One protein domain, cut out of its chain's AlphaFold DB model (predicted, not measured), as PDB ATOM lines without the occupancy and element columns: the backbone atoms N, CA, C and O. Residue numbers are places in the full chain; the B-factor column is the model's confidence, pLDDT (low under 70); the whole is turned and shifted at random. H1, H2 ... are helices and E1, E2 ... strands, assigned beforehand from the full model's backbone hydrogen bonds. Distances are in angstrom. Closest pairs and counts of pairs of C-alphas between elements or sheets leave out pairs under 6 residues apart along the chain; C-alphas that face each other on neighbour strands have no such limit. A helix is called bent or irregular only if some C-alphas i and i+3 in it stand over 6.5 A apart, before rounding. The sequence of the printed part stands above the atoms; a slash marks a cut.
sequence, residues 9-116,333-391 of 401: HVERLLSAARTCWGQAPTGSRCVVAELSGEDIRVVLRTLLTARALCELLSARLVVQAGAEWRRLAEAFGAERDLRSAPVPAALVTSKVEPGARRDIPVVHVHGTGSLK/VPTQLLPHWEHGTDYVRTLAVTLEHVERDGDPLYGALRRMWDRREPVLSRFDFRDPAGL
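Overview. This is residues 9 to 116 and 333 to 391 of the 401 residues of an uncharacterized protein of Nonomuraea zeae (UniProt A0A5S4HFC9). A strongly twisted wall of four parallel strands has one face covered by the long helix H2, which runs through the middle of the domain, while its other face bears no named helix. H3 packs on the sheet at its E2 edge, H1 and H4 cross each other beyond H2 on its side away from the sheet, H5 packs crosswise on residues 52 to 56 of H2, and a tail of residues 375 to 391 leads out to the small helix H6. The printed part has 167 residues with six named helices and four named strands, along the chain H1 E1 H2 E2 H3 E3 E4 H4 H5 H6; the sheet has the order E2 E1 E3 E4, and the class is mixed, helices and strands. The whole is compact, with a radius of gyration of the C-alphas of 15.4 A, and spans 43 by 39 by 31 A along its three main axes.

Along the chain. In the sheet, E2 is residues 59 to 64, 15.9 A from first to last C-alpha, and E1 is residues 29 to 34, 16.5 A, with C-alpha 29 at (-4.794, 0.272, -28.121). E3 is residues 90 to 93, 9.9 A, and E4 is residues 106 to 110, 12.5 A. H2, residues 40 to 57, is the longest helix and measures 25.3 A. H3 is residues 67 to 75, 13.9 A, and is irregular, with C-alphas 68 and 71 7.3 A apart. H1, residues 9 to 21, measures 18.0 A and begins with C-alpha 9 at (19.335, -11.739, -47.687). H4, residues 341 to 357, measures 19.2 A; it is irregular, with C-alphas 342 and 345 9.0 A apart, and has a kink of 96 degrees near residue 348. H5 is residues 364 to 374, 15.6 A. H6, residues 388 to 391, measures 5.0 A and ends with C-alpha 391 at (1.269, 22.905, -52.935).

Arrangement. E1 and E2 are parallel at 27 degrees, with N 31 and O 60 within hydrogen-bond range at 2.9 A. E1 and E3 are parallel at 15 degrees, with N 92 and O 32 at 2.8 A. E3 and E4 are parallel at 25 degrees, with N 107 and O 91 at 2.8 A. E2 and E4 are the edge strands. The sheet is strongly twisted, but only just: its C-alphas lie up to 4.1 A off the best plane. H2 and H3 are on one face of it, two layers, a sheet and the helices on it. The closest C-alphas of H2 and E3 are those of Ala 50 and Val 92, 5.8 A apart, and of H3 and E2 those of Val 63 and Ala 73, 6.6 A. E1, H2 and E2 form a strand-helix-strand unit, two parallel neighbour strands with a helix between, and its crossover is right-handed. H2 touches H5 with residues 52 to 56 alone, at a steep tilt of 58 degrees; the closest C-alphas are those of Ala 52 and Tyr 366, 6.5 A. H1 touches H4 at a steep tilt of 49 degrees, the same way, with the C-alphas of Leu 13 and Ala 352 closest at 4.3 A. H1 also touches H3, with Arg 18 and Ala 75 closest at 4.8 A between C-alphas. H1 and H2 are apart, and H6 touches no helix. Every O i to N i+4 pair is within hydrogen-bond range in H1, H2 and H5, against 3 of 5 in H3 and 7 of 13 in H4; H6 is too short for such a pair.

Size, cuts and confidence. The two C-alphas farthest apart are those of Arg 83 and Ala 389, 48.4 A. Residues 117 to 332 are not printed, and C-alphas 116 and 333 are 6.4 A apart across this cut. The links H3 to E3, E3 to E4 and H5 to H6 are long, with 14, 12 and 13 residues. The mean pLDDT of the printed part is 88.5, and it is under 70 at residue 22, residues 80 to 86 and residues 111 to 112.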
ATOM      1  N   HIS A   9      19.995 -13.042 -47.609       85.12
ATOM      2  CA  HIS A   9      19.335 -11.739 -47.687       85.12
ATOM      3  C   HIS A   9      18.093 -11.606 -46.796       85.12
ATOM      4  O   HIS A   9      17.813 -10.504 -46.329       85.12
ATOM      5  N   VAL A  10      17.352 -12.691 -46.541       87.00
ATOM      6  CA  VAL A  10      16.179 -12.649 -45.650       87.00
ATOM      7  C   VAL A  10      16.628 -12.486 -44.203       87.00
ATOM      8  O   VAL A  10      16.078 -11.653 -43.492       87.00
ATOM      9  N   GLU A  11      17.662 -13.210 -43.772       91.50
ATOM     10  CA  GLU A  11      18.216 -13.050 -42.421       91.50
ATOM     11  C   GLU A  11      18.796 -11.650 -42.211       91.50
ATOM     12  O   GLU A  11      18.537 -11.017 -41.185       91.50
ATOM     13  N   ARG A  12      19.499 -11.117 -43.218       92.81
ATOM     14  CA  ARG A  12      19.987  -9.736 -43.193       92.81
ATOM     15  C   ARG A  12      18.840  -8.731 -43.077       92.81
ATOM     16  O   ARG A  12      18.909  -7.834 -42.244       92.81
ATOM     17  N   LEU A  13      17.759  -8.918 -43.840       94.00
ATOM     18  CA  LEU A  13      16.555  -8.091 -43.730       94.00
ATOM     19  C   LEU A  13      15.940  -8.164 -42.326       94.00
ATOM     20  O   LEU A  13      15.617  -7.128 -41.754       94.00
ATOM     21  N   LEU A  14      15.777  -9.363 -41.761       94.12
ATOM     22  CA  LEU A  14      15.210  -9.535 -40.420       94.12
ATOM     23  C   LEU A  14      16.064  -8.847 -39.352       94.12
ATOM     24  O   LEU A  14      15.513  -8.246 -38.432       94.12
ATOM     25  N   SER A  15      17.391  -8.926 -39.472       93.94
ATOM     26  CA  SER A  15      18.324  -8.228 -38.587       93.94
ATOM     27  C   SER A  15      18.180  -6.708 -38.713       93.94
ATOM     28  O   SER A  15      17.922  -6.032 -37.719       93.94
ATOM     29  N   ALA A  16      18.237  -6.178 -39.939       93.81
ATOM     30  CA  ALA A  16      18.109  -4.747 -40.206       93.81
ATOM     31  C   ALA A  16      16.756  -4.184 -39.730       93.81
ATOM     32  O   ALA A  16      16.706  -3.131 -39.101       93.81
ATOM     33  N   ALA A  17      15.664  -4.922 -39.950       93.31
ATOM     34  CA  ALA A  17      14.332  -4.568 -39.466       93.31
ATOM     35  C   ALA A  17      14.275  -4.492 -37.931       93.31
ATOM     36  O   ALA A  17      13.773  -3.510 -37.384       93.31
ATOM     37  N   ARG A  18      14.852  -5.474 -37.223       92.44
ATOM     38  CA  ARG A  18      14.938  -5.432 -35.755       92.44
ATOM     39  C   ARG A  18      15.772  -4.259 -35.267       92.44
ATOM     40  O   ARG A  18      15.417  -3.669 -34.262       92.44
ATOM     41  N   THR A  19      16.856  -3.900 -35.942       90.94
ATOM     42  CA  THR A  19      17.637  -2.717 -35.556       90.94
ATOM     43  C   THR A  19      16.832  -1.433 -35.772       90.94
ATOM     44  O   THR A  19      16.801  -0.572 -34.898       90.94
ATOM     45  N   CYS A  20      16.121  -1.331 -36.897       88.69
ATOM     46  CA  CYS A  20      15.343  -0.149 -37.271       88.69
ATOM     47  C   CYS A  20      14.109   0.081 -36.372       88.69
ATOM     48  O   CYS A  20      13.795   1.218 -36.007       88.69
ATOM     49  N   TRP A  21      13.411  -0.991 -35.975       86.44
ATOM     50  CA  TRP A  21      12.139  -0.912 -35.239       86.44
ATOM     51  C   TRP A  21      12.148  -1.569 -33.857       86.44
ATOM     52  O   TRP A  21      11.098  -1.600 -33.224       86.44
ATOM     53  N   GLY A  22      13.290  -2.073 -33.381       65.56
ATOM     54  CA  GLY A  22      13.467  -3.062 -32.300       65.56
ATOM     55  C   GLY A  22      12.822  -2.835 -30.937       65.56
ATOM     56  O   GLY A  22      12.931  -3.706 -30.077       65.56
ATOM     57  N   GLN A  23      12.123  -1.726 -30.726       73.69
ATOM     58  CA  GLN A  23      11.181  -1.586 -29.624       73.69
ATOM     59  C   GLN A  23       9.755  -1.813 -30.126       73.69
ATOM     60  O   GLN A  23       9.285  -1.134 -31.044       73.69
ATOM     61  N   ALA A  24       9.057  -2.778 -29.521       72.50
ATOM     62  CA  ALA A  24       7.634  -2.971 -29.763       72.50
ATOM     63  C   ALA A  24       6.893  -1.664 -29.432       72.50
ATOM     64  O   ALA A  24       7.198  -1.045 -28.409       72.50
ATOM     65  N   PRO A  25       5.961  -1.213 -30.284       73.62
ATOM     66  CA  PRO A  25       5.218  -0.010 -29.983       73.62
ATOM     67  C   PRO A  25       4.306  -0.320 -28.787       73.62
ATOM     68  O   PRO A  25       3.623  -1.345 -28.758       73.62
ATOM     69  N   THR A  26       4.372   0.513 -27.750       72.56
ATOM     70  CA  THR A  26       3.675   0.286 -26.480       72.56
ATOM     71  C   THR A  26       2.383   1.093 -26.432       72.56
ATOM     72  O   THR A  26       2.309   2.214 -26.932       72.56
ATOM     73  N   GLY A  27       1.333   0.512 -25.850       78.06
ATOM     74  CA  GLY A  27       0.034   1.167 -25.769       78.06
ATOM     75  C   GLY A  27      -1.101   0.244 -25.355       78.06
ATOM     76  O   GLY A  27      -1.018  -0.973 -25.498       78.06
ATOM     77  N   SER A  28      -2.190   0.833 -24.857       81.19
ATOM     78  CA  SER A  28      -3.412   0.095 -24.511       81.19
ATOM     79  C   SER A  28      -4.278  -0.241 -25.731       81.19
ATOM     80  O   SER A  28      -5.067  -1.183 -25.688       81.19
ATOM     81  N   ARG A  29      -4.124   0.506 -26.831       89.75
ATOM     82  CA  ARG A  29      -4.794   0.272 -28.121       89.75
ATOM     83  C   ARG A  29      -3.961  -0.655 -28.999       89.75
ATOM     84  O   ARG A  29      -2.750  -0.727 -28.819       89.75
ATOM     85  N   CYS A  30      -4.582  -1.311 -29.978       93.00
ATOM     86  CA  CYS A  30      -3.870  -2.083 -30.998       93.00
ATOM     87  C   CYS A  30      -4.227  -1.649 -32.422       93.00
ATOM     88  O   CYS A  30      -5.348  -1.222 -32.691       93.00
ATOM     89  N   VAL A  31      -3.266  -1.785 -33.332       95.12
ATOM     90  CA  VAL A  31      -3.482  -1.757 -34.782       95.12
ATOM     91  C   VAL A  31      -3.303  -3.178 -35.288       95.12
ATOM     92  O   VAL A  31      -2.292  -3.820 -34.994       95.12
ATOM     93  N   VAL A  32      -4.281  -3.669 -36.042       94.62
ATOM     94  CA  VAL A  32      -4.222  -4.995 -36.655       94.62
ATOM     95  C   VAL A  32      -3.719  -4.856 -38.085       94.62
ATOM     96  O   VAL A  32      -4.267  -4.069 -38.850       94.62
ATOM     97  N   ALA A  33      -2.696  -5.621 -38.453       94.94
ATOM     98  CA  ALA A  33      -2.247  -5.772 -39.829       94.94
ATOM     99  C   ALA A  33      -2.653  -7.151 -40.364       94.94
ATOM    100  O   ALA A  33      -2.196  -8.174 -39.851       94.94
ATOM    101  N   GLU A  34      -3.487  -7.180 -41.398       93.56
ATOM    102  CA  GLU A  34      -3.839  -8.399 -42.129       93.56
ATOM    103  C   GLU A  34      -2.875  -8.565 -43.309       93.56
ATOM    104  O   GLU A  34      -2.858  -7.776 -44.259       93.56
ATOM    105  N   LEU A  35      -2.028  -9.590 -43.238       90.69
ATOM    106  CA  LEU A  35      -1.066  -9.898 -44.289       90.69
ATOM    107  C   LEU A  35      -1.653 -10.956 -45.216       90.69
ATOM    108  O   LEU A  35      -1.506 -12.158 -45.000       90.69
ATOM    109  N   SER A  36      -2.309 -10.485 -46.269       75.31
ATOM    110  CA  SER A  36      -2.768 -11.311 -47.380       75.31
ATOM    111  C   SER A  36      -1.850 -11.116 -48.584       75.31
ATOM    112  O   SER A  36      -1.781 -10.027 -49.156       75.31
ATOM    113  N   GLY A  37      -1.128 -12.161 -48.979       70.12
ATOM    114  CA  GLY A  37      -0.321 -12.144 -50.195       70.12
ATOM    115  C   GLY A  37       0.915 -13.029 -50.117       70.12
ATOM    116  O   GLY A  37       1.465 -13.275 -49.049       70.12
ATOM    117  N   GLU A  38       1.360 -13.481 -51.286       74.38
ATOM    118  CA  GLU A  38       2.601 -14.249 -51.444       74.38
ATOM    119  C   GLU A  38       3.804 -13.345 -51.769       74.38
ATOM    120  O   GLU A  38       4.956 -13.773 -51.698       74.38
ATOM    121  N   ASP A  39       3.553 -12.077 -52.121       87.94
ATOM    122  CA  ASP A  39       4.585 -11.104 -52.472       87.94
ATOM    123  C   ASP A  39       5.051 -10.318 -51.239       87.94
ATOM    124  O   ASP A  39       4.317  -9.508 -50.664       87.94
ATOM    125  N   ILE A  40       6.322 -10.507 -50.875       88.69
ATOM    126  CA  ILE A  40       6.964  -9.830 -49.745       88.69
ATOM    127  C   ILE A  40       6.875  -8.298 -49.837       88.69
ATOM    128  O   ILE A  40       6.809  -7.624 -48.812       88.69
ATOM    129  N   ARG A  41       6.822  -7.725 -51.046       90.75
ATOM    130  CA  ARG A  41       6.719  -6.271 -51.260       90.75
ATOM    131  C   ARG A  41       5.396  -5.705 -50.762       90.75
ATOM    132  O   ARG A  41       5.375  -4.576 -50.269       90.75
ATOM    133  N   VAL A  42       4.316  -6.476 -50.892       90.69
ATOM    134  CA  VAL A  42       2.993  -6.130 -50.360       90.69
ATOM    135  C   VAL A  42       3.026  -6.229 -48.841       90.69
ATOM    136  O   VAL A  42       2.681  -5.270 -48.158       90.69
ATOM    137  N   VAL A  43       3.542  -7.345 -48.318       92.00
ATOM    138  CA  VAL A  43       3.654  -7.596 -46.874       92.00
ATOM    139  C   VAL A  43       4.417  -6.482 -46.158       92.00
ATOM    140  O   VAL A  43       3.947  -5.954 -45.153       92.00
ATOM    141  N   LEU A  44       5.568  -6.077 -46.695       92.94
ATOM    142  CA  LEU A  44       6.406  -5.025 -46.118       92.94
ATOM    143  C   LEU A  44       5.726  -3.653 -46.117       92.94
ATOM    144  O   LEU A  44       5.871  -2.908 -45.153       92.94
ATOM    145  N   ARG A  45       4.956  -3.322 -47.161       93.62
ATOM    146  CA  ARG A  45       4.170  -2.078 -47.224       93.62
ATOM    147  C   ARG A  45       3.059  -2.063 -46.182       93.62
ATOM    148  O   ARG A  45       2.888  -1.054 -45.493       93.62
ATOM    149  N   THR A  46       2.342  -3.175 -46.037       95.12
ATOM    150  CA  THR A  46       1.293  -3.327 -45.021       95.12
ATOM    151  C   THR A  46       1.882  -3.219 -43.615       95.12
ATOM    152  O   THR A  46       1.388  -2.431 -42.811       95.12
ATOM    153  N   LEU A  47       2.984  -3.926 -43.337       94.69
ATOM    154  CA  LEU A  47       3.677  -3.870 -42.047       94.69
ATOM    155  C   LEU A  47       4.231  -2.480 -41.738       94.69
ATOM    156  O   LEU A  47       4.045  -1.998 -40.624       94.69
ATOM    157  N   LEU A  48       4.866  -1.812 -42.705       94.50
ATOM    158  CA  LEU A  48       5.383  -0.462 -42.499       94.50
ATOM    159  C   LEU A  48       4.254   0.523 -42.189       94.50
ATOM    160  O   LEU A  48       4.364   1.306 -41.251       94.50
ATOM    161  N   THR A  49       3.162   0.465 -42.952       96.06
ATOM    162  CA  THR A  49       2.002   1.338 -42.734       96.06
ATOM    163  C   THR A  49       1.396   1.098 -41.353       96.06
ATOM    164  O   THR A  49       1.155   2.049 -40.611       96.06
ATOM    165  N   ALA A  50       1.213  -0.169 -40.968       96.00
ATOM    166  CA  ALA A  50       0.701  -0.536 -39.653       96.00
ATOM    167  C   ALA A  50       1.636  -0.088 -38.524       96.00
ATOM    168  O   ALA A  50       1.167   0.440 -37.518       96.00
ATOM    169  N   ARG A  51       2.952  -0.243 -38.700       94.62
ATOM    170  CA  ARG A  51       3.962   0.179 -37.727       94.62
ATOM    171  C   ARG A  51       3.978   1.693 -37.543       94.62
ATOM    172  O   ARG A  51       3.956   2.163 -36.411       94.62
ATOM    173  N   ALA A  52       3.976   2.454 -38.633       94.62
ATOM    174  CA  ALA A  52       3.929   3.911 -38.566       94.62
ATOM    175  C   ALA A  52       2.627   4.400 -37.907       94.62
ATOM    176  O   ALA A  52       2.638   5.348 -37.122       94.62
ATOM    177  N   LEU A  53       1.511   3.709 -38.157       95.88
ATOM    178  CA  LEU A  53       0.241   3.999 -37.502       95.88
ATOM    179  C   LEU A  53       0.249   3.644 -36.003       95.88
ATOM    180  O   LEU A  53      -0.307   4.390 -35.201       95.88
ATOM    181  N   CYS A  54       0.908   2.551 -35.609       95.00
ATOM    182  CA  CYS A  54       1.116   2.199 -34.201       95.00
ATOM    183  C   CYS A  54       1.831   3.316 -33.441       95.00
ATOM    184  O   CYS A  54       1.422   3.675 -32.342       95.00
ATOM    185  N   GLU A  55       2.874   3.889 -34.033       92.81
ATOM    186  CA  GLU A  55       3.639   4.974 -33.415       92.81
ATOM    187  C   GLU A  55       2.829   6.264 -33.326       92.81
ATOM    188  O   GLU A  55       2.805   6.898 -32.273       92.81
ATOM    189  N   LEU A  56       2.082   6.600 -34.384       94.00
ATOM    190  CA  LEU A  56       1.169   7.742 -34.373       94.00
ATOM    191  C   LEU A  56       0.109   7.624 -33.266       94.00
ATOM    192  O   LEU A  56      -0.232   8.613 -32.622       94.00
ATOM    193  N   LEU A  57      -0.419   6.418 -33.048       93.94
ATOM    194  CA  LEU A  57      -1.512   6.175 -32.107       93.94
ATOM    195  C   LEU A  57      -1.058   5.750 -30.712       93.94
ATOM    196  O   LEU A  57      -1.921   5.557 -29.854       93.94
ATOM    197  N   SER A  58       0.252   5.581 -30.491       92.81
ATOM    198  CA  SER A  58       0.789   4.911 -29.297       92.81
ATOM    199  C   SER A  58       0.044   3.592 -29.034       92.81
ATOM    200  O   SER A  58      -0.615   3.415 -28.010       92.81
ATOM    201  N   ALA A  59       0.045   2.712 -30.037       92.38
ATOM    202  CA  ALA A  59      -0.692   1.454 -30.067       92.38
ATOM    203  C   ALA A  59       0.247   0.274 -30.336       92.38
ATOM    204  O   ALA A  59       1.268   0.426 -30.998       92.38
ATOM    205  N   ARG A  60      -0.120  -0.919 -29.871       92.56
ATOM    206  CA  ARG A  60       0.617  -2.157 -30.159       92.56
ATOM    207  C   ARG A  60       0.312  -2.703 -31.552       92.56
ATOM    208  O   ARG A  60      -0.824  -2.600 -32.025       92.56
ATOM    209  N   LEU A  61       1.308  -3.321 -32.185       93.25
ATOM    210  CA  LEU A  61       1.159  -3.968 -33.488       93.25
ATOM    211  C   LEU A  61       0.713  -5.419 -33.310       93.25
ATOM    212  O   LEU A  61       1.414  -6.231 -32.706       93.25
ATOM    213  N   VAL A  62      -0.431  -5.753 -33.894       92.50
ATOM    214  CA  VAL A  62      -0.977  -7.108 -33.930       92.50
ATOM    215  C   VAL A  62      -1.031  -7.565 -35.380       92.50
ATOM    216  O   VAL A  62      -1.553  -6.849 -36.226       92.50
ATOM    217  N   VAL A  63      -0.497  -8.744 -35.695       92.06
ATOM    218  CA  VAL A  63      -0.413  -9.218 -37.084       92.06
ATOM    219  C   VAL A  63      -1.192 -10.515 -37.263       92.06
ATOM    220  O   VAL A  63      -0.936 -11.505 -36.580       92.06
ATOM    221  N   GLN A  64      -2.116 -10.514 -38.221       90.88
ATOM    222  CA  GLN A  64      -2.817 -11.699 -38.700       90.88
ATOM    223  C   GLN A  64      -2.176 -12.142 -40.016       90.88
ATOM    224  O   GLN A  64      -2.298 -11.466 -41.037       90.88
ATOM    225  N   ALA A  65      -1.434 -13.250 -39.984       86.50
ATOM    226  CA  ALA A  65      -0.662 -13.718 -41.129       86.50
ATOM    227  C   ALA A  65      -0.419 -15.232 -41.108       86.50
ATOM    228  O   ALA A  65      -0.463 -15.867 -40.048       86.50
ATOM    229  N   GLY A  66      -0.087 -15.783 -42.278       85.06
ATOM    230  CA  GLY A  66       0.462 -17.132 -42.419       85.06
ATOM    231  C   GLY A  66       1.775 -17.322 -41.648       85.06
ATOM    232  O   GLY A  66       2.461 -16.363 -41.276       85.06
ATOM    233  N   ALA A  67       2.131 -18.580 -41.375       85.31
ATOM    234  CA  ALA A  67       3.314 -18.928 -40.584       85.31
ATOM    235  C   ALA A  67       4.625 -18.398 -41.199       85.31
ATOM    236  O   ALA A  67       5.557 -18.058 -40.470       85.31
ATOM    237  N   GLU A  68       4.673 -18.278 -42.524       87.19
ATOM    238  CA  GLU A  68       5.800 -17.787 -43.314       87.19
ATOM    239  C   GLU A  68       6.160 -16.320 -43.029       87.19
ATOM    240  O   GLU A  68       7.334 -15.952 -43.086       87.19
ATOM    241  N   TRP A  69       5.188 -15.488 -42.643       90.81
ATOM    242  CA  TRP A  69       5.410 -14.060 -42.383       90.81
ATOM    243  C   TRP A  69       5.668 -13.739 -40.913       90.81
ATOM    244  O   TRP A  69       6.033 -12.611 -40.583       90.81
ATOM    245  N   ARG A  70       5.531 -14.721 -40.015       88.88
ATOM    246  CA  ARG A  70       5.624 -14.506 -38.564       88.88
ATOM    247  C   ARG A  70       6.970 -13.920 -38.139       88.88
ATOM    248  O   ARG A  70       7.001 -12.965 -37.372       88.88
ATOM    249  N   ARG A  71       8.081 -14.439 -38.674       91.44
ATOM    250  CA  ARG A  71       9.431 -13.935 -38.350       91.44
ATOM    251  C   ARG A  71       9.615 -12.476 -38.765       91.44
ATOM    252  O   ARG A  71      10.278 -11.720 -38.061       91.44
ATOM    253  N   LEU A  72       9.025 -12.088 -39.896       91.75
ATOM    254  CA  LEU A  72       9.066 -10.717 -40.391       91.75
ATOM    255  C   LEU A  72       8.180  -9.797 -39.547       91.75
ATOM    256  O   LEU A  72       8.632  -8.732 -39.148       91.75
ATOM    257  N   ALA A  73       6.967 -10.231 -39.204       92.19
ATOM    258  CA  ALA A  73       6.080  -9.508 -38.296       92.19
ATOM    259  C   ALA A  73       6.751  -9.230 -36.937       92.19
ATOM    260  O   ALA A  73       6.740  -8.097 -36.460       92.19
ATOM    261  N   GLU A  74       7.407 -10.236 -36.348       91.94
ATOM    262  CA  GLU A  74       8.181 -10.078 -35.109       91.94
ATOM    263  C   GLU A  74       9.329  -9.071 -35.270       91.94
ATOM    264  O   GLU A  74       9.574  -8.273 -34.371       91.94
ATOM    265  N   ALA A  75      10.002  -9.051 -36.425       92.88
ATOM    266  CA  ALA A  75      11.057  -8.075 -36.703       92.88
ATOM    267  C   ALA A  75      10.538  -6.625 -36.795       92.88
ATOM    268  O   ALA A  75      11.290  -5.699 -36.511       92.88
ATOM    269  N   PHE A  76       9.257  -6.429 -37.126       92.44
ATOM    270  CA  PHE A  76       8.560  -5.134 -37.063       92.44
ATOM    271  C   PHE A  76       7.998  -4.810 -35.661       92.44
ATOM    272  O   PHE A  76       7.399  -3.749 -35.452       92.44
ATOM    273  N   GLY A  77       8.199  -5.699 -34.682       91.19
ATOM    274  CA  GLY A  77       7.741  -5.530 -33.304       91.19
ATOM    275  C   GLY A  77       6.296  -5.967 -33.061       91.19
ATOM    276  O   GLY A  77       5.666  -5.451 -32.141       91.19
ATOM    277  N   ALA A  78       5.754  -6.874 -33.881       91.12
ATOM    278  CA  ALA A  78       4.430  -7.446 -33.651       91.12
ATOM    279  C   ALA A  78       4.392  -8.340 -32.400       91.12
ATOM    280  O   ALA A  78       5.329  -9.099 -32.133       91.12
ATOM    281  N   GLU A  79       3.284  -8.293 -31.662       85.44
ATOM    282  CA  GLU A  79       3.067  -9.163 -30.505       85.44
ATOM    283  C   GLU A  79       2.770 -10.613 -30.908       85.44
ATOM    284  O   GLU A  79       2.139 -10.893 -31.928       85.44
ATOM    285  N   ARG A  80       3.212 -11.557 -30.067       69.88
ATOM    286  CA  ARG A  80       3.016 -12.999 -30.287       69.88
ATOM    287  C   ARG A  80       1.641 -13.510 -29.860       69.88
ATOM    288  O   ARG A  80       1.230 -14.561 -30.348       69.88
ATOM    289  N   ASP A  81       0.956 -12.816 -28.949       64.81
ATOM    290  CA  ASP A  81      -0.305 -13.288 -28.370       64.81
ATOM    291  C   ASP A  81      -1.509 -12.477 -28.871       64.81
ATOM    292  O   ASP A  81      -1.681 -11.302 -28.559       64.81
ATOM    293  N   LEU A  82      -2.356 -13.142 -29.659       62.91
ATOM    294  CA  LEU A  82      -3.582 -12.593 -30.242       62.91
ATOM    295  C   LEU A  82      -4.790 -12.692 -29.294       62.91
ATOM    296  O   LEU A  82      -5.852 -12.153 -29.599       62.91
ATOM    297  N   ARG A  83      -4.672 -13.418 -28.172       56.94
ATOM    298  CA  ARG A  83      -5.828 -13.944 -27.424       56.94
ATOM    299  C   ARG A  83      -6.551 -12.926 -26.536       56.94
ATOM    300  O   ARG A  83      -7.574 -13.272 -25.954       56.94
ATOM    301  N   SER A  84      -6.068 -11.688 -26.440       55.31
ATOM    302  CA  SER A  84      -6.650 -10.648 -25.572       55.31
ATOM    303  C   SER A  84      -6.610  -9.238 -26.177       55.31
ATOM    304  O   SER A  84      -6.553  -8.239 -25.456       55.31
ATOM    305  N   ALA A  85      -6.613  -9.122 -27.509       58.44
ATOM    306  CA  ALA A  85      -6.638  -7.811 -28.146       58.44
ATOM    307  C   ALA A  85      -7.978  -7.092 -27.858       58.44
ATOM    308  O   ALA A  85      -9.032  -7.655 -28.158       58.44
ATOM    309  N   PRO A  86      -7.978  -5.873 -27.280       68.81
ATOM    310  CA  PRO A  86      -9.165  -5.030 -27.228       68.81
ATOM    311  C   PRO A  86      -9.609  -4.690 -28.654       68.81
ATOM    312  O   PRO A  86      -8.879  -4.944 -29.615       68.81
ATOM    313  N   VAL A  87     -10.795  -4.087 -28.785       81.81
ATOM    314  CA  VAL A  87     -11.296  -3.588 -30.073       81.81
ATOM    315  C   VAL A  87     -10.187  -2.778 -30.766       81.81
ATOM    316  O   VAL A  87      -9.663  -1.832 -30.164       81.81
ATOM    317  N   PRO A  88      -9.771  -3.170 -31.982       91.00
ATOM    318  CA  PRO A  88      -8.637  -2.549 -32.645       91.00
ATOM    319  C   PRO A  88      -8.936  -1.095 -32.997       91.00
ATOM    320  O   PRO A  88     -10.027  -0.746 -33.431       91.00
ATOM    321  N   ALA A  89      -7.937  -0.231 -32.837       93.94
ATOM    322  CA  ALA A  89      -8.031   1.173 -33.220       93.94
ATOM    323  C   ALA A  89      -8.008   1.365 -34.743       93.94
ATOM    324  O   ALA A  89      -8.455   2.401 -35.234       93.94
ATOM    325  N   ALA A  90      -7.457   0.394 -35.478       96.19
ATOM    326  CA  ALA A  90      -7.426   0.372 -36.933       96.19
ATOM    327  C   ALA A  90      -7.152  -1.042 -37.460       96.19
ATOM    328  O   ALA A  90      -6.450  -1.829 -36.814       96.19
ATOM    329  N   LEU A  91      -7.622  -1.303 -38.676       95.81
ATOM    330  CA  LEU A  91      -7.181  -2.400 -39.526       95.81
ATOM    331  C   LEU A  91      -6.322  -1.845 -40.668       95.81
ATOM    332  O   LEU A  91      -6.722  -0.900 -41.341       95.81
ATOM    333  N   VAL A  92      -5.167  -2.452 -40.919       97.12
ATOM    334  CA  VAL A  92      -4.308  -2.181 -42.076       97.12
ATOM    335  C   VAL A  92      -4.202  -3.455 -42.898       97.12
ATOM    336  O   VAL A  92      -3.798  -4.494 -42.386       97.12
ATOM    337  N   THR A  93      -4.569  -3.404 -44.171       95.25
ATOM    338  CA  THR A  93      -4.659  -4.608 -45.005       95.25
ATOM    339  C   THR A  93      -4.281  -4.317 -46.447       95.25
ATOM    340  O   THR A  93      -4.432  -3.194 -46.916       95.25
ATOM    341  N   SER A  94      -3.789  -5.319 -47.172       92.19
ATOM    342  CA  SER A  94      -3.593  -5.247 -48.627       92.19
ATOM    343  C   SER A  94      -4.794  -5.758 -49.425       92.19
ATOM    344  O   SER A  94      -4.850  -5.568 -50.643       92.19
ATOM    345  N   LYS A  95      -5.760  -6.396 -48.757       89.56
ATOM    346  CA  LYS A  95      -6.959  -6.959 -49.372       89.56
ATOM    347  C   LYS A  95      -8.185  -6.528 -48.595       89.56
ATOM    348  O   LYS A  95      -8.232  -6.651 -47.376       89.56
ATOM    349  N   VAL A  96      -9.198  -6.082 -49.321       87.75
ATOM    350  CA  VAL A  96     -10.490  -5.762 -48.733       87.75
ATOM    351  C   VAL A  96     -11.531  -6.716 -49.287       87.75
ATOM    352  O   VAL A  96     -11.514  -7.039 -50.472       87.75
ATOM    353  N   GLU A  97     -12.386  -7.225 -48.410       85.25
ATOM    354  CA  GLU A  97     -13.465  -8.126 -48.795       85.25
ATOM    355  C   GLU A  97     -14.687  -7.311 -49.239       85.25
ATOM    356  O   GLU A  97     -15.164  -6.462 -48.473       85.25
ATOM    357  N   PRO A  98     -15.221  -7.557 -50.450       81.44
ATOM    358  CA  PRO A  98     -16.463  -6.936 -50.888       81.44
ATOM    359  C   PRO A  98     -17.602  -7.231 -49.903       81.44
ATOM    360  O   PRO A  98     -17.796  -8.367 -49.476       81.44
ATOM    361  N   GLY A  99     -18.348  -6.196 -49.512       82.50
ATOM    362  CA  GLY A  99     -19.484  -6.313 -48.590       82.50
ATOM    363  C   GLY A  99     -19.130  -6.419 -47.101       82.50
ATOM    364  O   GLY A  99     -20.025  -6.273 -46.266       82.50
ATOM    365  N   ALA A 100     -17.857  -6.597 -46.730       88.62
ATOM    366  CA  ALA A 100     -17.454  -6.585 -45.327       88.62
ATOM    367  C   ALA A 100     -17.630  -5.180 -44.731       88.62
ATOM    368  O   ALA A 100     -16.995  -4.215 -45.168       88.62
ATOM    369  N   ARG A 101     -18.486  -5.069 -43.710       90.94
ATOM    370  CA  ARG A 101     -18.721  -3.824 -42.969       90.94
ATOM    371  C   ARG A 101     -17.888  -3.802 -41.698       90.94
ATOM    372  O   ARG A 101     -17.837  -4.796 -40.974       90.94
ATOM    373  N   ARG A 102     -17.231  -2.675 -41.433       91.25
ATOM    374  CA  ARG A 102     -16.343  -2.500 -40.276       91.25
ATOM    375  C   ARG A 102     -16.713  -1.228 -39.518       91.25
ATOM    376  O   ARG A 102     -17.013  -0.204 -40.125       91.25
ATOM    377  N   ASP A 103     -16.684  -1.323 -38.196       93.56
ATOM    378  CA  ASP A 103     -16.891  -0.244 -37.221       93.56
ATOM    379  C   ASP A 103     -15.580   0.439 -36.793       93.56
ATOM    380  O   ASP A 103     -15.585   1.405 -36.036       93.56
ATOM    381  N   ILE A 104     -14.455  -0.041 -37.320       94.00
ATOM    382  CA  ILE A 104     -13.113   0.496 -37.107       94.00
ATOM    383  C   ILE A 104     -12.562   1.116 -38.399       94.00
ATOM    384  O   ILE A 104     -12.934   0.684 -39.493       94.00
ATOM    385  N   PRO A 105     -11.635   2.087 -38.310       96.75
ATOM    386  CA  PRO A 105     -10.903   2.577 -39.470       96.75
ATOM    387  C   PRO A 105     -10.189   1.453 -40.224       96.75
ATOM    388  O   PRO A 105      -9.506   0.628 -39.612       96.75
ATOM    389  N   VAL A 106     -10.297   1.460 -41.552       97.00
ATOM    390  CA  VAL A 106      -9.606   0.517 -42.439       97.00
ATOM    391  C   VAL A 106      -8.664   1.290 -43.346       97.00
ATOM    392  O   VAL A 106      -9.104   2.173 -44.080       97.00
ATOM    393  N   VAL A 107      -7.378   0.943 -43.318       97.50
ATOM    394  CA  VAL A 107      -6.347   1.446 -44.228       97.50
ATOM    395  C   VAL A 107      -5.986   0.336 -45.209       97.50
ATOM    396  O   VAL A 107      -5.323  -0.641 -44.858       97.50
ATOM    397  N   HIS A 108      -6.426   0.487 -46.452       95.81
ATOM    398  CA  HIS A 108      -6.071  -0.398 -47.549       95.81
ATOM    399  C   HIS A 108      -4.763   0.061 -48.180       95.81
ATOM    400  O   HIS A 108      -4.685   1.129 -48.783       95.81
ATOM    401  N   VAL A 109      -3.722  -0.746 -48.029       94.19
ATOM    402  CA  VAL A 109      -2.406  -0.498 -48.604       94.19
ATOM    403  C   VAL A 109      -2.363  -1.079 -50.007       94.19
ATOM    404  O   VAL A 109      -2.579  -2.272 -50.216       94.19
ATOM    405  N   HIS A 110      -2.050  -0.224 -50.973       84.31
ATOM    406  CA  HIS A 110      -2.049  -0.554 -52.386       84.31
ATOM    407  C   HIS A 110      -0.704  -0.204 -53.041       84.31
ATOM    408  O   HIS A 110       0.046   0.664 -52.592       84.31
ATOM    409  N   GLY A 111      -0.429  -0.844 -54.176       67.94
ATOM    410  CA  GLY A 111       0.398  -0.244 -55.214       67.94
ATOM    411  C   GLY A 111       1.649  -1.014 -55.618       67.94
ATOM    412  O   GLY A 111       2.207  -1.830 -54.891       67.94
ATOM    413  N   THR A 112       2.092  -0.662 -56.822       66.06
ATOM    414  CA  THR A 112       3.290  -1.131 -57.522       66.06
ATOM    415  C   THR A 112       4.324  -0.002 -57.701       66.06
ATOM    416  O   THR A 112       5.113  -0.039 -58.637       66.06
ATOM    417  N   GLY A 113       4.290   1.027 -56.840       72.81
ATOM    418  CA  GLY A 113       5.193   2.194 -56.839       72.81
ATOM    419  C   GLY A 113       6.001   2.303 -55.537       72.81
ATOM    420  O   GLY A 113       6.608   1.318 -55.104       72.81
ATOM    421  N   SER A 114       5.991   3.472 -54.885       80.06
ATOM    422  CA  SER A 114       6.481   3.646 -53.507       80.06
ATOM    423  C   SER A 114       5.433   3.110 -52.518       80.06
ATOM    424  O   SER A 114       5.231   1.893 -52.460       80.06
ATOM    425  N   LEU A 115       4.740   3.974 -51.768       89.75
ATOM    426  CA  LEU A 115       3.639   3.593 -50.889       89.75
ATOM    427  C   LEU A 115       2.365   4.352 -51.268       89.75
ATOM    428  O   LEU A 115       2.360   5.582 -51.311       89.75
ATOM    429  N   LYS A 116       1.279   3.606 -51.483       92.94
ATOM    430  CA  LYS A 116      -0.070   4.148 -51.658       92.94
ATOM    431  C   LYS A 116      -0.985   3.499 -50.642       92.94
ATOM    432  O   LYS A 116      -0.869   2.307 -50.364       92.94
ATOM    433  N   VAL A 333       3.533   8.148 -52.076       92.50
ATOM    434  CA  VAL A 333       4.367   8.765 -51.043       92.50
ATOM    435  C   VAL A 333       5.762   8.144 -51.086       92.50
ATOM    436  O   VAL A 333       5.897   6.947 -50.816       92.50
ATOM    437  N   PRO A 334       6.810   8.925 -51.417       90.38
ATOM    438  CA  PRO A 334       8.174   8.435 -51.328       90.38
ATOM    439  C   PRO A 334       8.547   8.254 -49.856       90.38
ATOM    440  O   PRO A 334       8.239   9.100 -49.018       90.38
ATOM    441  N   THR A 335       9.234   7.162 -49.558       91.12
ATOM    442  CA  THR A 335       9.756   6.856 -48.227       91.12
ATOM    443  C   THR A 335      11.141   6.258 -48.390       91.12
ATOM    444  O   THR A 335      11.391   5.502 -49.329       91.12
ATOM    445  N   GLN A 336      12.048   6.607 -47.487       90.94
ATOM    446  CA  GLN A 336      13.360   5.981 -47.406       90.94
ATOM    447  C   GLN A 336      13.271   4.595 -46.765       90.94
ATOM    448  O   GLN A 336      14.229   3.846 -46.817       90.94
ATOM    449  N   LEU A 337      12.129   4.217 -46.187       91.31
ATOM    450  CA  LEU A 337      11.948   2.940 -45.495       91.31
ATOM    451  C   LEU A 337      11.583   1.788 -46.438       91.31
ATOM    452  O   LEU A 337      11.621   0.628 -46.031       91.31
ATOM    453  N   LEU A 338      11.220   2.085 -47.691       90.56
ATOM    454  CA  LEU A 338      10.897   1.084 -48.705       90.56
ATOM    455  C   LEU A 338      11.535   1.424 -50.049       90.56
ATOM    456  O   LEU A 338      11.286   2.497 -50.596       90.56
ATOM    457  N   PRO A 339      12.237   0.463 -50.667       89.12
ATOM    458  CA  PRO A 339      12.602   0.570 -52.062       89.12
ATOM    459  C   PRO A 339      11.367   0.623 -52.966       89.12
ATOM    460  O   PRO A 339      10.304   0.048 -52.676       89.12
ATOM    461  N   HIS A 340      11.566   1.246 -54.121       85.94
ATOM    462  CA  HIS A 340      10.631   1.230 -55.236       85.94
ATOM    463  C   HIS A 340      10.325  -0.200 -55.708       85.94
ATOM    464  O   HIS A 340      11.170  -1.098 -55.670       85.94
ATOM    465  N   TRP A 341       9.087  -0.442 -56.134       84.44
ATOM    466  CA  TRP A 341       8.631  -1.771 -56.549       84.44
ATOM    467  C   TRP A 341       9.458  -2.376 -57.696       84.44
ATOM    468  O   TRP A 341       9.616  -3.601 -57.766       84.44
ATOM    469  N   GLU A 342      10.010  -1.526 -58.571       84.62
ATOM    470  CA  GLU A 342      10.772  -1.903 -59.765       84.62
ATOM    471  C   GLU A 342      12.093  -2.636 -59.472       84.62
ATOM    472  O   GLU A 342      12.662  -3.234 -60.382       84.62
ATOM    473  N   HIS A 343      12.561  -2.684 -58.218       84.75
ATOM    474  CA  HIS A 343      13.756  -3.459 -57.848       84.75
ATOM    475  C   HIS A 343      13.598  -4.984 -58.018       84.75
ATOM    476  O   HIS A 343      14.587  -5.713 -57.939       84.75
ATOM    477  N   GLY A 344      12.381  -5.486 -58.262       83.75
ATOM    478  CA  GLY A 344      12.153  -6.868 -58.689       83.75
ATOM    479  C   GLY A 344      12.748  -7.906 -57.732       83.75
ATOM    480  O   GLY A 344      12.434  -7.920 -56.544       83.75
ATOM    481  N   THR A 345      13.609  -8.789 -58.242       84.75
ATOM    482  CA  THR A 345      14.239  -9.863 -57.453       84.75
ATOM    483  C   THR A 345      15.234  -9.360 -56.408       84.75
ATOM    484  O   THR A 345      15.464 -10.049 -55.417       84.75
ATOM    485  N   ASP A 346      15.787  -8.161 -56.591       88.69
ATOM    486  CA  ASP A 346      16.768  -7.569 -55.676       88.69
ATOM    487  C   ASP A 346      16.118  -6.823 -54.504       88.69
ATOM    488  O   ASP A 346      16.817  -6.336 -53.615       88.69
ATOM    489  N   TYR A 347      14.783  -6.761 -54.465       89.88
ATOM    490  CA  TYR A 347      14.025  -5.960 -53.503       89.88
ATOM    491  C   TYR A 347      14.428  -6.213 -52.045       89.88
ATOM    492  O   TYR A 347      14.663  -5.270 -51.296       89.88
ATOM    493  N   VAL A 348      14.552  -7.484 -51.646       91.44
ATOM    494  CA  VAL A 348      14.899  -7.880 -50.268       91.44
ATOM    495  C   VAL A 348      16.297  -7.403 -49.886       91.44
ATOM    496  O   VAL A 348      16.488  -6.859 -48.802       91.44
ATOM    497  N   ARG A 349      17.269  -7.571 -50.792       92.38
ATOM    498  CA  ARG A 349      18.648  -7.125 -50.577       92.38
ATOM    499  C   ARG A 349      18.704  -5.604 -50.466       92.38
ATOM    500  O   ARG A 349      19.290  -5.094 -49.518       92.38
ATOM    501  N   THR A 350      18.079  -4.891 -51.404       93.00
ATOM    502  CA  THR A 350      18.035  -3.424 -51.398       93.00
ATOM    503  C   THR A 350      17.375  -2.901 -50.129       93.00
ATOM    504  O   THR A 350      17.897  -1.975 -49.518       93.00
ATOM    505  N   LEU A 351      16.274  -3.515 -49.686       92.94
ATOM    506  CA  LEU A 351      15.610  -3.121 -48.451       92.94
ATOM    507  C   LEU A 351      16.497  -3.346 -47.226       92.94
ATOM    508  O   LEU A 351      16.581  -2.457 -46.391       92.94
ATOM    509  N   ALA A 352      17.176  -4.491 -47.121       93.88
ATOM    510  CA  ALA A 352      18.075  -4.747 -45.998       93.88
ATOM    511  C   ALA A 352      19.165  -3.666 -45.894       93.88
ATOM    512  O   ALA A 352      19.340  -3.080 -44.832       93.88
ATOM    513  N   VAL A 353      19.818  -3.331 -47.015       93.06
ATOM    514  CA  VAL A 353      20.807  -2.238 -47.064       93.06
ATOM    515  C   VAL A 353      20.170  -0.898 -46.709       93.06
ATOM    516  O   VAL A 353      20.753  -0.119 -45.965       93.06
ATOM    517  N   THR A 354      18.970  -0.628 -47.212       92.88
ATOM    518  CA  THR A 354      18.253   0.618 -46.929       92.88
ATOM    519  C   THR A 354      17.994   0.772 -45.428       92.88
ATOM    520  O   THR A 354      18.328   1.800 -44.852       92.88
ATOM    521  N   LEU A 355      17.480  -0.270 -44.768       93.31
ATOM    522  CA  LEU A 355      17.167  -0.242 -43.337       93.31
ATOM    523  C   LEU A 355      18.407  -0.161 -42.437       93.31
ATOM    524  O   LEU A 355      18.303   0.337 -41.323       93.31
ATOM    525  N   GLU A 356      19.568  -0.624 -42.902       91.00
ATOM    526  CA  GLU A 356      20.837  -0.481 -42.173       91.00
ATOM    527  C   GLU A 356      21.331   0.972 -42.103       91.00
ATOM    528  O   GLU A 356      22.094   1.304 -41.200       91.00
ATOM    529  N   HIS A 357      20.910   1.827 -43.040       89.00
ATOM    530  CA  HIS A 357      21.441   3.186 -43.196       89.00
ATOM    531  C   HIS A 357      20.375   4.280 -43.066       89.00
ATOM    532  O   HIS A 357      20.703   5.459 -43.176       89.00
ATOM    533  N   VAL A 358      19.104   3.914 -42.890       89.88
ATOM    534  CA  VAL A 358      18.013   4.888 -42.856       89.88
ATOM    535  C   VAL A 358      17.962   5.613 -41.515       89.88
ATOM    536  O   VAL A 358      17.899   4.997 -40.451       89.88
ATOM    537  N   GLU A 359      17.906   6.938 -41.576       84.31
ATOM    538  CA  GLU A 359      17.471   7.768 -40.460       84.31
ATOM    539  C   GLU A 359      15.958   7.940 -40.574       84.31
ATOM    540  O   GLU A 359      15.435   8.439 -41.568       84.31
ATOM    541  N   ARG A 360      15.221   7.456 -39.572       79.31
ATOM    542  CA  ARG A 360      13.750   7.461 -39.602       79.31
ATOM    543  C   ARG A 360      13.164   8.860 -39.422       79.31
ATOM    544  O   ARG A 360      12.022   9.107 -39.819       79.31
ATOM    545  N   ASP A 361      13.931   9.741 -38.794       80.81
ATOM    546  CA  ASP A 361      13.510  11.092 -38.471       80.81
ATOM    547  C   ASP A 361      13.331  11.905 -39.754       80.81
ATOM    548  O   ASP A 361      14.225  12.023 -40.587       80.81
ATOM    549  N   GLY A 362      12.135  12.468 -39.924       82.38
ATOM    550  CA  GLY A 362      11.807  13.281 -41.094       82.38
ATOM    551  C   GLY A 362      11.366  12.503 -42.337       82.38
ATOM    552  O   GLY A 362      11.165  13.132 -43.378       82.38
ATOM    553  N   ASP A 363      11.148  11.182 -42.258       92.12
ATOM    554  CA  ASP A 363      10.596  10.436 -43.395       92.12
ATOM    555  C   ASP A 363       9.193  10.979 -43.783       92.12
ATOM    556  O   ASP A 363       8.307  11.095 -42.919       92.12
ATOM    557  N   PRO A 364       8.947  11.306 -45.072       92.06
ATOM    558  CA  PRO A 364       7.686  11.902 -45.523       92.06
ATOM    559  C   PRO A 364       6.442  11.061 -45.217       92.06
ATOM    560  O   PRO A 364       5.339  11.614 -45.122       92.06
ATOM    561  N   LEU A 365       6.602   9.744 -45.046       93.50
ATOM    562  CA  LEU A 365       5.519   8.822 -44.735       93.50
ATOM    563  C   LEU A 365       4.781   9.205 -43.455       93.50
ATOM    564  O   LEU A 365       3.554   9.260 -43.455       93.50
ATOM    565  N   TYR A 366       5.503   9.497 -42.371       93.75
ATOM    566  CA  TYR A 366       4.873   9.801 -41.082       93.75
ATOM    567  C   TYR A 366       4.057  11.091 -41.155       93.75
ATOM    568  O   TYR A 366       2.946  11.162 -40.628       93.75
ATOM    569  N   GLY A 367       4.566  12.099 -41.869       94.50
ATOM    570  CA  GLY A 367       3.828  13.331 -42.133       94.50
ATOM    571  C   GLY A 367       2.550  13.082 -42.938       94.50
ATOM    572  O   GLY A 367       1.495  13.611 -42.588       94.50
ATOM    573  N   ALA A 368       2.630  12.254 -43.982       95.69
ATOM    574  CA  ALA A 368       1.487  11.891 -44.814       95.69
ATOM    575  C   ALA A 368       0.439  11.067 -44.046       95.69
ATOM    576  O   ALA A 368      -0.747  11.386 -44.113       95.69
ATOM    577  N   LEU A 369       0.862  10.064 -43.271       96.06
ATOM    578  CA  LEU A 369      -0.033   9.240 -42.454       96.06
ATOM    579  C   LEU A 369      -0.709  10.050 -41.356       96.06
ATOM    580  O   LEU A 369      -1.913   9.911 -41.167       96.06
ATOM    581  N   ARG A 370       0.027  10.935 -40.675       96.56
ATOM    582  CA  ARG A 370      -0.556  11.832 -39.674       96.56
ATOM    583  C   ARG A 370      -1.626  12.732 -40.285       96.56
ATOM    584  O   ARG A 370      -2.716  12.814 -39.736       96.56
ATOM    585  N   ARG A 371      -1.368  13.344 -41.451       95.88
ATOM    586  CA  ARG A 371      -2.397  14.130 -42.163       95.88
ATOM    587  C   ARG A 371      -3.611  13.278 -42.513       95.88
ATOM    588  O   ARG A 371      -4.726  13.684 -42.201       95.88
ATOM    589  N   MET A 372      -3.387  12.106 -43.110       97.00
ATOM    590  CA  MET A 372      -4.456  11.180 -43.483       97.00
ATOM    591  C   MET A 372      -5.323  10.822 -42.273       97.00
ATOM    592  O   MET A 372      -6.548  10.858 -42.349       97.00
ATOM    593  N   TRP A 373      -4.684  10.532 -41.143       97.19
ATOM    594  CA  TRP A 373      -5.349  10.107 -39.925       97.19
ATOM    595  C   TRP A 373      -6.093  11.242 -39.216       97.19
ATOM    596  O   TRP A 373      -7.296  11.130 -38.985       97.19
ATOM    597  N   ASP A 374      -5.406  12.345 -38.912       96.56
ATOM    598  CA  ASP A 374      -5.954  13.463 -38.131       96.56
ATOM    599  C   ASP A 374      -7.102  14.158 -38.867       96.56
ATOM    600  O   ASP A 374      -8.059  14.634 -38.259       96.56
ATOM    601  N   ARG A 375      -7.012  14.217 -40.198       96.25
ATOM    602  CA  ARG A 375      -7.980  14.910 -41.053       96.25
ATOM    603  C   ARG A 375      -8.980  13.973 -41.716       96.25
ATOM    604  O   ARG A 375      -9.797  14.459 -42.501       96.25
ATOM    605  N   ARG A 376      -8.894  12.671 -41.419       96.44
ATOM    606  CA  ARG A 376      -9.728  11.612 -42.002       96.44
ATOM    607  C   ARG A 376      -9.707  11.627 -43.538       96.44
ATOM    608  O   ARG A 376     -10.733  11.431 -44.186       96.44
ATOM    609  N   GLU A 377      -8.551  11.914 -44.139       96.56
ATOM    610  CA  GLU A 377      -8.433  11.969 -45.601       96.56
ATOM    611  C   GLU A 377      -8.483  10.544 -46.181       96.56
ATOM    612  O   GLU A 377      -7.815   9.649 -45.665       96.56
ATOM    613  N   PRO A 378      -9.247  10.306 -47.261       96.75
ATOM    614  CA  PRO A 378      -9.455   8.957 -47.791       96.75
ATOM    615  C   PRO A 378      -8.284   8.436 -48.628       96.75
ATOM    616  O   PRO A 378      -8.286   7.277 -49.035       96.75
ATOM    617  N   VAL A 379      -7.296   9.286 -48.916       95.69
ATOM    618  CA  VAL A 379      -6.139   8.976 -49.759       95.69
ATOM    619  C   VAL A 379      -4.877   9.422 -49.036       95.69
ATOM    620  O   VAL A 379      -4.749  10.588 -48.660       95.69
ATOM    621  N   LEU A 380      -3.910   8.517 -48.895       95.94
ATOM    622  CA  LEU A 380      -2.568   8.872 -48.461       95.94
ATOM    623  C   LEU A 380      -1.927   9.761 -49.527       95.94
ATOM    624  O   LEU A 380      -1.805   9.346 -50.676       95.94
ATOM    625  N   SER A 381      -1.496  10.968 -49.163       94.62
ATOM    626  CA  SER A 381      -0.937  11.915 -50.126       94.62
ATOM    627  C   SER A 381       0.358  12.560 -49.645       94.62
ATOM    628  O   SER A 381       0.516  12.913 -48.475       94.62
ATOM    629  N   ARG A 382       1.306  12.742 -50.569       91.88
ATOM    630  CA  ARG A 382       2.595  13.393 -50.288       91.88
ATOM    631  C   ARG A 382       2.482  14.914 -50.185       91.88
ATOM    632  O   ARG A 382       3.338  15.543 -49.574       91.88
ATOM    633  N   PHE A 383       1.439  15.492 -50.775       93.00
ATOM    634  CA  PHE A 383       1.164  16.925 -50.741       93.00
ATOM    635  C   PHE A 383       0.148  17.252 -49.650       93.00
ATOM    636  O   PHE A 383      -0.754  16.464 -49.388       93.00
ATOM    637  N   ASP A 384       0.261  18.433 -49.048       92.94
ATOM    638  CA  ASP A 384      -0.809  18.980 -48.220       92.94
ATOM    639  C   ASP A 384      -1.749  19.821 -49.091       92.94
ATOM    640  O   ASP A 384      -1.480  20.983 -49.382       92.94
ATOM    641  N   PHE A 385      -2.866  19.236 -49.526       90.56
ATOM    642  CA  PHE A 385      -3.850  19.950 -50.345       90.56
ATOM    643  C   PHE A 385      -4.661  21.003 -49.569       90.56
ATOM    644  O   PHE A 385      -5.436  21.741 -50.175       90.56
ATOM    645  N   ARG A 386      -4.510  21.086 -48.240       89.19
ATOM    646  CA  ARG A 386      -5.097  22.160 -47.424       89.19
ATOM    647  C   ARG A 386      -4.150  23.349 -47.250       89.19
ATOM    648  O   ARG A 386      -4.576  24.360 -46.700       89.19
ATOM    649  N   ASP A 387      -2.917  23.249 -47.748       88.56
ATOM    650  CA  ASP A 387      -1.959  24.348 -47.851       88.56
ATOM    651  C   ASP A 387      -1.683  24.676 -49.333       88.56
ATOM    652  O   ASP A 387      -0.750  24.141 -49.944       88.56
ATOM    653  N   PRO A 388      -2.487  25.565 -49.950       80.44
ATOM    654  CA  PRO A 388      -2.309  25.942 -51.349       80.44
ATOM    655  C   PRO A 388      -0.939  26.563 -51.644       80.44
ATOM    656  O   PRO A 388      -0.417  26.381 -52.745       80.44
ATOM    657  N   ALA A 389      -0.352  27.285 -50.683       81.25
ATOM    658  CA  ALA A 389       0.958  27.903 -50.858       81.25
ATOM    659  C   ALA A 389       2.044  26.823 -50.922       81.25
ATOM    660  O   ALA A 389       2.815  26.779 -51.883       81.25
ATOM    661  N   GLY A 390       2.030  25.888 -49.968       81.56
ATOM    662  CA  GLY A 390       2.910  24.721 -49.963       81.56
ATOM    663  C   GLY A 390       2.762  23.854 -51.216       81.56
ATOM    664  O   GLY A 390       3.767  23.430 -51.798       81.56
ATOM    665  N   LEU A 391       1.533  23.640 -51.695       84.38
ATOM    666  CA  LEU A 391       1.269  22.905 -52.935       84.38
ATOM    667  C   LEU A 391       1.941  23.573 -54.146       84.38
ATOM    668  O   LEU A 391       2.648  22.902 -54.900       84.38
TER     669      LEU A 391